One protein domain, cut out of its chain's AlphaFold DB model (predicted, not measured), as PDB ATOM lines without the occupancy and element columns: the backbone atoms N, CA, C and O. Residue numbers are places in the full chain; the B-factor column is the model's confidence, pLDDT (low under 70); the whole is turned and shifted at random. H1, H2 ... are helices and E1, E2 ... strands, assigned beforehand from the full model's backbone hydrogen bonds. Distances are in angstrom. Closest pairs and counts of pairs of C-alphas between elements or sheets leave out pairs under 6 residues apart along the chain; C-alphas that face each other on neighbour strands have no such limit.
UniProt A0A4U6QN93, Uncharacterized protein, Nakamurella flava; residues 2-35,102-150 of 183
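This is residues 2 to 35 and 102 to 150 of the 183 residues of an uncharacterized protein of Nakamurella flava (UniProt A0A4U6QN93). Look for two layers, a small three-stranded sheet with helices on one face: the long helix H2 runs along E2 and E3, H3 folds back beside H2 as a helical hairpin, and the short H1 packs by E3. The 83 printed residues hold E1 E2 E3 H1 H2 H3 in that order, class mixed. The sheet, order E1 E2 E3, is an antiparallel meander, each strand the neighbour of the one before. The whole is compact, radius of gyration of the C-alphas 12.4 A, spans 38 by 26 by 21 A.

Start at E2, residues 14 to 20, the inner strand. Beside it runs E3, residues 26 to 31, antiparallel at 155 degrees; there N 17 and O 29 are 2.9 A apart, within hydrogen-bond range. On the other side of E2 is E1, residues 8 to 10, antiparallel at 133 degrees with no N and O pair within that range. H2, residues 114 to 130, is over E2 and E3 at a height of 10.2 A over the sheet; its closest C-alphas to E2 are His 116 and Phe 19, 6.8 A. It touches H3, residues 132 to 141, opposite ways at a shallow tilt of 23 degrees, closest C-alphas Thr 123 and Ala 135, 4.7 A. H1, residues 103 to 109, is close to but not clearly touching H2, and apart from H3; its C-alpha 103 is 6.3 A from C-alpha 31 of E3. In H1, H2 and H3 every O i to N i+4 pair is within hydrogen-bond range.

Find C-alpha 8, where E1 begins, at (-18.506, -12.033, 26.482). E2 spans 19.3 A and E3 15.9 A. H2 runs 23.3 A from (-13.900, -20.039, 46.755); H3, 14.3 A long, ends at C-alpha 141, (-5.100, -15.372, 33.552).

The C-alphas farthest apart, Asp 23 and Pro 149, are 39.0 A apart. Residues 36 to 101 are not printed; C-alphas 35 and 102 are 12.5 A apart across the cut. The links printed whole are tight. Confidence is low, under 70, at residues 2 to 12 and 144 to 150.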
ATOM      1  N   PRO A   2      -9.266 -26.031  32.507       41.72
ATOM      2  CA  PRO A   2     -10.599 -26.106  31.910       41.72
ATOM      3  C   PRO A   2     -10.828 -24.895  30.994       41.72
ATOM      4  O   PRO A   2     -10.364 -23.800  31.307       41.72
ATOM      5  N   ASP A   3     -11.502 -25.106  29.867       51.19
ATOM      6  CA  ASP A   3     -11.909 -24.048  28.943       51.19
ATOM      7  C   ASP A   3     -13.248 -23.475  29.424       51.19
ATOM      8  O   ASP A   3     -14.287 -24.123  29.309       51.19
ATOM      9  N   PHE A   4     -13.207 -22.304  30.063       50.78
ATOM     10  CA  PHE A   4     -14.381 -21.659  30.661       50.78
ATOM     11  C   PHE A   4     -15.161 -20.782  29.666       50.78
ATOM     12  O   PHE A   4     -16.110 -20.109  30.054       50.78
ATOM     13  N   GLY A   5     -14.782 -20.777  28.382       51.97
ATOM     14  CA  GLY A   5     -15.283 -19.794  27.424       51.97
ATOM     15  C   GLY A   5     -14.751 -18.390  27.736       51.97
ATOM     16  O   GLY A   5     -14.406 -18.057  28.868       51.97
ATOM     17  N   ALA A   6     -14.623 -17.535  26.724       55.88
ATOM     18  CA  ALA A   6     -14.258 -16.146  26.980       55.88
ATOM     19  C   ALA A   6     -15.421 -15.429  27.703       55.88
ATOM     20  O   ALA A   6     -16.576 -15.684  27.357       55.88
ATOM     21  N   PRO A   7     -15.150 -14.507  28.645       55.31
ATOM     22  CA  PRO A   7     -16.107 -13.481  29.028       55.31
ATOM     23  C   PRO A   7     -16.582 -12.805  27.756       55.31
ATOM     24  O   PRO A   7     -15.767 -12.349  26.948       55.31
ATOM     25  N   VAL A   8     -17.890 -12.775  27.570       54.59
ATOM     26  CA  VAL A   8     -18.506 -12.033  26.482       54.59
ATOM     27  C   VAL A   8     -19.294 -10.920  27.145       54.59
ATOM     28  O   VAL A   8     -20.230 -11.195  27.895       54.59
ATOM     29  N   ALA A   9     -18.935  -9.665  26.873       56.06
ATOM     30  CA  ALA A   9     -19.885  -8.574  27.023       56.06
ATOM     31  C   ALA A   9     -20.981  -8.798  25.972       56.06
ATOM     32  O   ALA A   9     -20.866  -8.404  24.809       56.06
ATOM     33  N   ALA A  10     -22.006  -9.565  26.336       41.47
ATOM     34  CA  ALA A  10     -23.098  -9.870  25.433       41.47
ATOM     35  C   ALA A  10     -24.053  -8.674  25.398       41.47
ATOM     36  O   ALA A  10     -24.599  -8.274  26.419       41.47
ATOM     37  N   ALA A  11     -24.205  -8.105  24.200       44.00
ATOM     38  CA  ALA A  11     -25.267  -7.205  23.755       44.00
ATOM     39  C   ALA A  11     -26.003  -6.416  24.868       44.00
ATOM     40  O   ALA A  11     -27.154  -6.697  25.182       44.00
ATOM     41  N   ALA A  12     -25.336  -5.359  25.345       53.91
ATOM     42  CA  ALA A  12     -25.922  -4.181  25.992       53.91
ATOM     43  C   ALA A  12     -26.400  -4.291  27.451       53.91
ATOM     44  O   ALA A  12     -27.501  -3.839  27.734       53.91
ATOM     45  N   ASP A  13     -25.569  -4.797  28.371       74.06
ATOM     46  CA  ASP A  13     -25.182  -4.061  29.605       74.06
ATOM     47  C   ASP A  13     -24.627  -4.969  30.727       74.06
ATOM     48  O   ASP A  13     -24.031  -4.444  31.661       74.06
ATOM     49  N   ASP A  14     -24.715  -6.301  30.611       86.19
ATOM     50  CA  ASP A  14     -24.248  -7.249  31.645       86.19
ATOM     51  C   ASP A  14     -22.852  -7.843  31.353       86.19
ATOM     52  O   ASP A  14     -22.484  -8.115  30.205       86.19
ATOM     53  N   LEU A  15     -22.093  -8.139  32.413       88.19
ATOM     54  CA  LEU A  15     -20.900  -8.991  32.368       88.19
ATOM     55  C   LEU A  15     -21.301 -10.458  32.534       88.19
ATOM     56  O   LEU A  15     -21.829 -10.853  33.572       88.19
ATOM     57  N   VAL A  16     -20.987 -11.287  31.539       91.06
ATOM     58  CA  VAL A  16     -21.300 -12.721  31.565       91.06
ATOM     59  C   VAL A  16     -20.061 -13.537  31.923       91.06
ATOM     60  O   VAL A  16     -19.049 -13.475  31.221       91.06
ATOM     61  N   LEU A  17     -20.148 -14.321  33.000       90.69
ATOM     62  CA  LEU A  17     -19.087 -15.211  33.475       90.69
ATOM     63  C   LEU A  17     -19.570 -16.660  33.541       90.69
ATOM     64  O   LEU A  17     -20.714 -16.924  33.898       90.69
ATOM     65  N   HIS A  18     -18.671 -17.607  33.282       93.62
ATOM     66  CA  HIS A  18     -18.969 -19.034  33.387       93.62
ATOM     67  C   HIS A  18     -18.145 -19.671  34.501       93.62
ATOM     68  O   HIS A  18     -16.915 -19.574  34.497       93.62
ATOM     69  N   PHE A  19     -18.809 -20.340  35.446       92.12
ATOM     70  CA  PHE A  19     -18.133 -21.061  36.529       92.12
ATOM     71  C   PHE A  19     -18.838 -22.375  36.883       92.12
ATOM     72  O   PHE A  19     -20.067 -22.459  36.812       92.12
ATOM     73  N   PRO A  20     -18.082 -23.408  37.297       92.25
ATOM     74  CA  PRO A  20     -18.658 -24.655  37.772       92.25
ATOM     75  C   PRO A  20     -19.244 -24.489  39.178       92.25
ATOM     76  O   PRO A  20     -18.588 -23.938  40.072       92.25
ATOM     77  N   GLY A  21     -20.461 -24.997  39.364       92.12
ATOM     78  CA  GLY A  21     -21.078 -25.171  40.678       92.12
ATOM     79  C   GLY A  21     -20.555 -26.414  41.407       92.12
ATOM     80  O   GLY A  21     -19.663 -27.120  40.929       92.12
ATOM     81  N   ARG A  22     -21.136 -26.712  42.572       94.75
ATOM     82  CA  ARG A  22     -20.774 -27.865  43.420       94.75
ATOM     83  C   ARG A  22     -20.938 -29.207  42.706       94.75
ATOM     84  O   ARG A  22     -20.201 -30.144  42.992       94.75
ATOM     85  N   ASP A  23     -21.899 -29.296  41.797       93.38
ATOM     86  CA  ASP A  23     -22.188 -30.473  40.971       93.38
ATOM     87  C   ASP A  23     -21.247 -30.624  39.761       93.38
ATOM     88  O   ASP A  23     -21.398 -31.556  38.974       93.38
ATOM     89  N   GLY A  24     -20.283 -29.713  39.595       90.38
ATOM     90  CA  GLY A  24     -19.349 -29.695  38.470       90.38
ATOM     91  C   GLY A  24     -19.939 -29.149  37.167       90.38
ATOM     92  O   GLY A  24     -19.197 -29.012  36.195       90.38
ATOM     93  N   GLN A  25     -21.230 -28.802  37.132       93.19
ATOM     94  CA  GLN A  25     -21.860 -28.212  35.952       93.19
ATOM     95  C   GLN A  25     -21.483 -26.737  35.830       93.19
ATOM     96  O   GLN A  25     -21.608 -25.964  36.788       93.19
ATOM     97  N   VAL A  26     -21.030 -26.348  34.637       92.81
ATOM     98  CA  VAL A  26     -20.711 -24.956  34.312       92.81
ATOM     99  C   VAL A  26     -22.012 -24.192  34.096       92.81
ATOM    100  O   VAL A  26     -22.828 -24.569  33.259       92.81
ATOM    101  N   ARG A  27     -22.200 -23.122  34.870       93.38
ATOM    102  CA  ARG A  27     -23.354 -22.222  34.792       93.38
ATOM    103  C   ARG A  27     -22.919 -20.855  34.284       93.38
ATOM    104  O   ARG A  27     -21.776 -20.447  34.496       93.38
ATOM    105  N   GLU A  28     -23.848 -20.169  33.630       94.12
ATOM    106  CA  GLU A  28     -23.711 -18.785  33.183       94.12
ATOM    107  C   GLU A  28     -24.217 -17.839  34.282       94.12
ATOM    108  O   GLU A  28     -25.336 -17.989  34.770       94.12
ATOM    109  N   TYR A  29     -23.400 -16.855  34.650       93.31
ATOM    110  CA  TYR A  29     -23.698 -15.836  35.650       93.31
ATOM    111  C   TYR A  29     -23.667 -14.461  34.984       93.31
ATOM    112  O   TYR A  29     -22.638 -14.063  34.435       93.31
ATOM    113  N   ARG A  30     -24.790 -13.736  35.028       93.44
ATOM    114  CA  ARG A  30     -24.942 -12.410  34.411       93.44
ATOM    115  C   ARG A  30     -24.911 -11.324  35.467       93.44
ATOM    116  O   ARG A  30     -25.848 -11.194  36.248       93.44
ATOM    117  N   ILE A  31     -23.824 -10.569  35.493       91.38
ATOM    118  CA  ILE A  31     -23.575  -9.516  36.467       91.38
ATOM    119  C   ILE A  31     -24.052  -8.191  35.867       91.38
ATOM    120  O   ILE A  31     -23.481  -7.755  34.865       91.38
ATOM    121  N   PRO A  32     -25.068  -7.544  36.462       89.31
ATOM    122  CA  PRO A  32     -25.588  -6.287  35.950       89.31
ATOM    123  C   PRO A  32     -24.583  -5.144  36.141       89.31
ATOM    124  O   PRO A  32     -23.714  -5.220  37.019       89.31
ATOM    125  N   PRO A  33     -24.704  -4.050  35.369       84.62
ATOM    126  CA  PRO A  33     -23.901  -2.858  35.595       84.62
ATOM    127  C   PRO A  33     -24.223  -2.283  36.975       84.62
ATOM    128  O   PRO A  33     -25.380  -2.238  37.399       84.62
ATOM    129  N   CYS A  34     -23.197  -1.817  37.684       81.44
ATOM    130  CA  CYS A  34     -23.405  -1.213  38.992       81.44
ATOM    131  C   CYS A  34     -24.132   0.135  38.871       81.44
ATOM    132  O   CYS A  34     -23.937   0.917  37.933       81.44
ATOM    133  N   THR A  35     -24.965   0.441  39.861       80.44
ATOM    134  CA  THR A  35     -25.519   1.782  40.030       80.44
ATOM    135  C   THR A  35     -24.397   2.782  40.316       80.44
ATOM    136  O   THR A  35     -23.326   2.433  40.815       80.44
ATOM    137  N   PRO A 102     -26.416  -8.958  43.156       90.44
ATOM    138  CA  PRO A 102     -27.343 -10.058  43.449       90.44
ATOM    139  C   PRO A 102     -26.840 -11.436  42.984       90.44
ATOM    140  O   PRO A 102     -27.327 -12.467  43.442       90.44
ATOM    141  N   VAL A 103     -25.852 -11.478  42.084       94.25
ATOM    142  CA  VAL A 103     -25.286 -12.731  41.564       94.25
ATOM    143  C   VAL A 103     -24.425 -13.441  42.609       94.25
ATOM    144  O   VAL A 103     -24.261 -14.657  42.545       94.25
ATOM    145  N   ALA A 104     -23.922 -12.714  43.613       93.25
ATOM    146  CA  ALA A 104     -23.148 -13.286  44.710       93.25
ATOM    147  C   ALA A 104     -23.896 -14.435  45.408       93.25
ATOM    148  O   ALA A 104     -23.353 -15.529  45.565       93.25
ATOM    149  N   GLU A 105     -25.161 -14.210  45.772       93.69
ATOM    150  CA  GLU A 105     -25.993 -15.203  46.459       93.69
ATOM    151  C   GLU A 105     -26.265 -16.426  45.579       93.69
ATOM    152  O   GLU A 105     -26.221 -17.555  46.065       93.69
ATOM    153  N   GLN A 106     -26.471 -16.215  44.274       95.06
ATOM    154  CA  GLN A 106     -26.666 -17.296  43.305       95.06
ATOM    155  C   GLN A 106     -25.421 -18.185  43.216       95.06
ATOM    156  O   GLN A 106     -25.517 -19.399  43.370       95.06
ATOM    157  N   MET A 107     -24.236 -17.584  43.071       95.31
ATOM    158  CA  MET A 107     -22.970 -18.324  43.023       95.31
ATOM    159  C   MET A 107     -22.709 -19.119  44.311       95.31
ATOM    160  O   MET A 107     -22.205 -20.244  44.258       95.31
ATOM    161  N   LEU A 108     -23.050 -18.555  45.474       93.81
ATOM    162  CA  LEU A 108     -22.930 -19.249  46.758       93.81
ATOM    163  C   LEU A 108     -23.924 -20.413  46.871       93.81
ATOM    164  O   LEU A 108     -23.535 -21.497  47.315       93.81
ATOM    165  N   ALA A 109     -25.171 -20.217  46.437       95.50
ATOM    166  CA  ALA A 109     -26.203 -21.252  46.418       95.50
ATOM    167  C   ALA A 109     -25.833 -22.416  45.484       95.50
ATOM    168  O   ALA A 109     -25.957 -23.581  45.869       95.50
ATOM    169  N   ASP A 110     -25.279 -22.108  44.311       95.50
ATOM    170  CA  ASP A 110     -24.744 -23.091  43.364       95.50
ATOM    171  C   ASP A 110     -23.459 -23.769  43.871       95.50
ATOM    172  O   ASP A 110     -22.985 -24.749  43.293       95.50
ATOM    173  N   GLY A 111     -22.886 -23.282  44.975       94.69
ATOM    174  CA  GLY A 111     -21.690 -23.829  45.600       94.69
ATOM    175  C   GLY A 111     -20.436 -23.652  44.749       94.69
ATOM    176  O   GLY A 111     -19.576 -24.538  44.737       94.69
ATOM    177  N   VAL A 112     -20.333 -22.520  44.046       93.00
ATOM    178  CA  VAL A 112     -19.122 -22.127  43.322       93.00
ATOM    179  C   VAL A 112     -17.931 -22.115  44.282       93.00
ATOM    180  O   VAL A 112     -18.003 -21.624  45.409       93.00
ATOM    181  N   SER A 113     -16.810 -22.683  43.837       90.31
ATOM    182  CA  SER A 113     -15.612 -22.787  44.669       90.31
ATOM    183  C   SER A 113     -15.082 -21.403  45.072       90.31
ATOM    184  O   SER A 113     -15.143 -20.445  44.301       90.31
ATOM    185  N   LYS A 114     -14.486 -21.298  46.266       86.12
ATOM    186  CA  LYS A 114     -13.900 -20.039  46.755       86.12
ATOM    187  C   LYS A 114     -12.907 -19.397  45.763       86.12
ATOM    188  O   LYS A 114     -12.998 -18.188  45.572       86.12
ATOM    189  N   PRO A 115     -11.993 -20.138  45.099       87.06
ATOM    190  CA  PRO A 115     -11.127 -19.556  44.070       87.06
ATOM    191  C   PRO A 115     -11.891 -18.955  42.884       87.06
ATOM    192  O   PRO A 115     -11.549 -17.863  42.439       87.06
ATOM    193  N   HIS A 116     -12.937 -19.628  42.398       89.69
ATOM    194  CA  HIS A 116     -13.763 -19.124  41.298       89.69
ATOM    195  C   HIS A 116     -14.588 -17.905  41.715       89.69
ATOM    196  O   HIS A 116     -14.675 -16.944  40.960       89.69
ATOM    197  N   TYR A 117     -15.116 -17.900  42.939       88.50
ATOM    198  CA  TYR A 117     -15.826 -16.752  43.499       88.50
ATOM    199  C   TYR A 117     -14.918 -15.517  43.621       88.50
ATOM    200  O   TYR A 117     -15.307 -14.412  43.247       88.50
ATOM    201  N   LEU A 118     -13.672 -15.701  44.075       86.75
ATOM    202  CA  LEU A 118     -12.676 -14.626  44.132       86.75
ATOM    203  C   LEU A 118     -12.319 -14.094  42.740       86.75
ATOM    204  O   LEU A 118     -12.210 -12.881  42.566       86.75
ATOM    205  N   LEU A 119     -12.150 -14.986  41.760       87.19
ATOM    206  CA  LEU A 119     -11.884 -14.595  40.378       87.19
ATOM    207  C   LEU A 119     -13.060 -13.807  39.793       87.19
ATOM    208  O   LEU A 119     -12.847 -12.737  39.236       87.19
ATOM    209  N   ALA A 120     -14.291 -14.285  39.987       90.38
ATOM    210  CA  ALA A 120     -15.503 -13.606  39.542       90.38
ATOM    211  C   ALA A 120     -15.612 -12.194  40.122       90.38
ATOM    212  O   ALA A 120     -15.831 -11.235  39.384       90.38
ATOM    213  N   SER A 121     -15.410 -12.069  41.437       89.69
ATOM    214  CA  SER A 121     -15.452 -10.792  42.152       89.69
ATOM    215  C   SER A 121     -14.409  -9.807  41.613       89.69
ATOM    216  O   SER A 121     -14.746  -8.669  41.283       89.69
ATOM    217  N   ALA A 122     -13.163 -10.256  41.420       85.62
ATOM    218  CA  ALA A 122     -12.099  -9.429  40.858       85.62
ATOM    219  C   ALA A 122     -12.383  -9.018  39.403       85.62
ATOM    220  O   ALA A 122     -12.229  -7.849  39.046       85.62
ATOM    221  N   THR A 123     -12.833  -9.953  38.561       87.94
ATOM    222  CA  THR A 123     -13.215  -9.669  37.172       87.94
ATOM    223  C   THR A 123     -14.337  -8.635  37.112       87.94
ATOM    224  O   THR A 123     -14.228  -7.666  36.362       87.94
ATOM    225  N   ALA A 124     -15.377  -8.786  37.934       89.38
ATOM    226  CA  ALA A 124     -16.493  -7.849  37.993       89.38
ATOM    227  C   ALA A 124     -16.063  -6.462  38.484       89.38
ATOM    228  O   ALA A 124     -16.409  -5.455  37.873       89.38
ATOM    229  N   GLN A 125     -15.236  -6.394  39.529       87.00
ATOM    230  CA  GLN A 125     -14.702  -5.129  40.040       87.00
ATOM    231  C   GLN A 125     -13.947  -4.359  38.950       87.00
ATOM    232  O   GLN A 125     -14.180  -3.165  38.752       87.00
ATOM    233  N   HIS A 126     -13.062  -5.034  38.219       84.75
ATOM    234  CA  HIS A 126     -12.300  -4.392  37.152       84.75
ATOM    235  C   HIS A 126     -13.140  -4.084  35.917       84.75
ATOM    236  O   HIS A 126     -12.863  -3.092  35.250       84.75
ATOM    237  N   TRP A 127     -14.196  -4.848  35.645       89.12
ATOM    238  CA  TRP A 127     -15.153  -4.494  34.604       89.12
ATOM    239  C   TRP A 127     -15.865  -3.173  34.928       89.12
ATOM    240  O   TRP A 127     -15.879  -2.272  34.088       89.12
ATOM    241  N   HIS A 128     -16.335  -3.006  36.171       85.31
ATOM    242  CA  HIS A 128     -16.988  -1.774  36.636       85.31
ATOM    243  C   HIS A 128     -16.048  -0.558  36.663       85.31
ATOM    244  O   HIS A 128     -16.466   0.557  36.351       85.31
ATOM    245  N   ILE A 129     -14.782  -0.747  37.056       84.06
ATOM    246  CA  ILE A 129     -13.837   0.357  37.314       84.06
ATOM    247  C   ILE A 129     -12.922   0.647  36.118       84.06
ATOM    248  O   ILE A 129     -12.716   1.803  35.748       84.06
ATOM    249  N   SER A 130     -12.302  -0.397  35.569       80.69
ATOM    250  CA  SER A 130     -11.209  -0.315  34.588       80.69
ATOM    251  C   SER A 130     -11.659  -0.604  33.154       80.69
ATOM    252  O   SER A 130     -10.947  -0.245  32.218       80.69
ATOM    253  N   GLY A 131     -12.837  -1.203  32.975       81.19
ATOM    254  CA  GLY A 131     -13.398  -1.567  31.678       81.19
ATOM    255  C   GLY A 131     -13.115  -3.013  31.259       81.19
ATOM    256  O   GLY A 131     -12.419  -3.775  31.931       81.19
ATOM    257  N   GLU A 132     -13.693  -3.389  30.119       84.38
ATOM    258  CA  GLU A 132     -13.793  -4.775  29.647       84.38
ATOM    259  C   GLU A 132     -12.442  -5.450  29.379       84.38
ATOM    260  O   GLU A 132     -12.258  -6.607  29.745       84.38
ATOM    261  N   GLU A 133     -11.478  -4.738  28.794       83.38
ATOM    262  CA  GLU A 133     -10.184  -5.320  28.407       83.38
ATOM    263  C   GLU A 133      -9.411  -5.870  29.615       83.38
ATOM    264  O   GLU A 133      -8.916  -6.999  29.583       83.38
ATOM    265  N   VAL A 134      -9.372  -5.105  30.710       82.25
ATOM    266  CA  VAL A 134      -8.692  -5.500  31.954       82.25
ATOM    267  C   VAL A 134      -9.438  -6.648  32.633       82.25
ATOM    268  O   VAL A 134      -8.821  -7.605  33.100       82.25
ATOM    269  N   ALA A 135     -10.771  -6.591  32.658       84.38
ATOM    270  CA  ALA A 135     -11.595  -7.661  33.213       84.38
ATOM    271  C   ALA A 135     -11.379  -8.992  32.472       84.38
ATOM    272  O   ALA A 135     -11.219 -10.044  33.097       84.38
ATOM    273  N   LEU A 136     -11.313  -8.934  31.138       84.56
ATOM    274  CA  LEU A 136     -11.058 -10.078  30.270       84.56
ATOM    275  C   LEU A 136      -9.683 -10.704  30.531       84.56
ATOM    276  O   LEU A 136      -9.561 -11.929  30.576       84.56
ATOM    277  N   GLU A 137      -8.650  -9.879  30.711       82.56
ATOM    278  CA  GLU A 137      -7.303 -10.342  31.050       82.56
ATOM    279  C   GLU A 137      -7.280 -11.057  32.407       82.56
ATOM    280  O   GLU A 137      -6.750 -12.168  32.512       82.56
ATOM    281  N   ILE A 138      -7.912 -10.470  33.427       83.44
ATOM    282  CA  ILE A 138      -8.009 -11.064  34.768       83.44
ATOM    283  C   ILE A 138      -8.710 -12.414  34.702       83.44
ATOM    284  O   ILE A 138      -8.198 -13.392  35.240       83.44
ATOM    285  N   TYR A 139      -9.849 -12.492  34.012       84.81
ATOM    286  CA  TYR A 139     -10.604 -13.736  33.907       84.81
ATOM    287  C   TYR A 139      -9.798 -14.851  33.232       84.81
ATOM    288  O   TYR A 139      -9.790 -15.986  33.703       84.81
ATOM    289  N   LYS A 140      -9.079 -14.530  32.149       83.56
ATOM    290  CA  LYS A 140      -8.271 -15.508  31.405       83.56
ATOM    291  C   LYS A 140      -7.045 -15.984  32.177       83.56
ATOM    292  O   LYS A 140      -6.664 -17.145  32.063       83.56
ATOM    293  N   THR A 141      -6.388 -15.084  32.905       78.69
ATOM    294  CA  THR A 141      -5.100 -15.372  33.552       78.69
ATOM    295  C   THR A 141      -5.248 -15.827  35.001       78.69
ATOM    296  O   THR A 141      -4.348 -16.478  35.530       78.69
ATOM    297  N   GLY A 142      -6.355 -15.479  35.661       73.88
ATOM    298  CA  GLY A 142      -6.517 -15.620  37.107       73.88
ATOM    299  C   GLY A 142      -5.620 -14.677  37.918       73.88
ATOM    300  O   GLY A 142      -5.553 -14.802  39.143       73.88
ATOM    301  N   VAL A 143      -4.909 -13.754  37.261       71.88
ATOM    302  CA  VAL A 143      -3.956 -12.836  37.886       71.88
ATOM    303  C   VAL A 143      -4.548 -11.438  37.883       71.88
ATOM    304  O   VAL A 143      -4.871 -10.884  36.838       71.88
ATOM    305  N   VAL A 144      -4.656 -10.841  39.070       58.50
ATOM    306  CA  VAL A 144      -4.986  -9.420  39.198       58.50
ATOM    307  C   VAL A 144      -3.732  -8.614  38.838       58.50
ATOM    308  O   VAL A 144      -2.704  -8.806  39.501       58.50
ATOM    309  N   PRO A 145      -3.760  -7.739  37.814       51.84
ATOM    310  CA  PRO A 145      -2.605  -6.939  37.439       51.84
ATOM    311  C   PRO A 145      -2.222  -6.016  38.599       51.84
ATOM    312  O   PRO A 145      -2.922  -5.068  38.949       51.84
ATOM    313  N   VAL A 146      -1.082  -6.303  39.224       45.28
ATOM    314  CA  VAL A 146      -0.539  -5.493  40.316       45.28
ATOM    315  C   VAL A 146       0.232  -4.325  39.699       45.28
ATOM    316  O   VAL A 146       1.454  -4.386  39.579       45.28
ATOM    317  N   GLY A 147      -0.446  -3.258  39.255       42.88
ATOM    318  CA  GLY A 147       0.307  -2.096  38.769       42.88
ATOM    319  C   GLY A 147      -0.428  -0.941  38.090       42.88
ATOM    320  O   GLY A 147      -0.830  -1.043  36.941       42.88
ATOM    321  N   LYS A 148      -0.338   0.210  38.775       34.38
ATOM    322  CA  LYS A 148      -0.525   1.621  38.375       34.38
ATOM    323  C   LYS A 148      -1.971   2.110  38.156       34.38
ATOM    324  O   LYS A 148      -2.707   1.519  37.378       34.38
ATOM    325  N   PRO A 149      -2.359   3.237  38.797       40.44
ATOM    326  CA  PRO A 149      -3.689   3.824  38.658       40.44
ATOM    327  C   PRO A 149      -3.913   4.241  37.199       40.44
ATOM    328  O   PRO A 149      -3.352   5.232  36.730       40.44
ATOM    329  N   GLY A 150      -4.686   3.434  36.473       39.56
ATOM    330  CA  GLY A 150      -5.018   3.658  35.073       39.56
ATOM    331  C   GLY A 150      -5.966   4.842  34.927       39.56
ATOM    332  O   GLY A 150      -7.005   4.915  35.584       39.56
TER     333      GLY A 150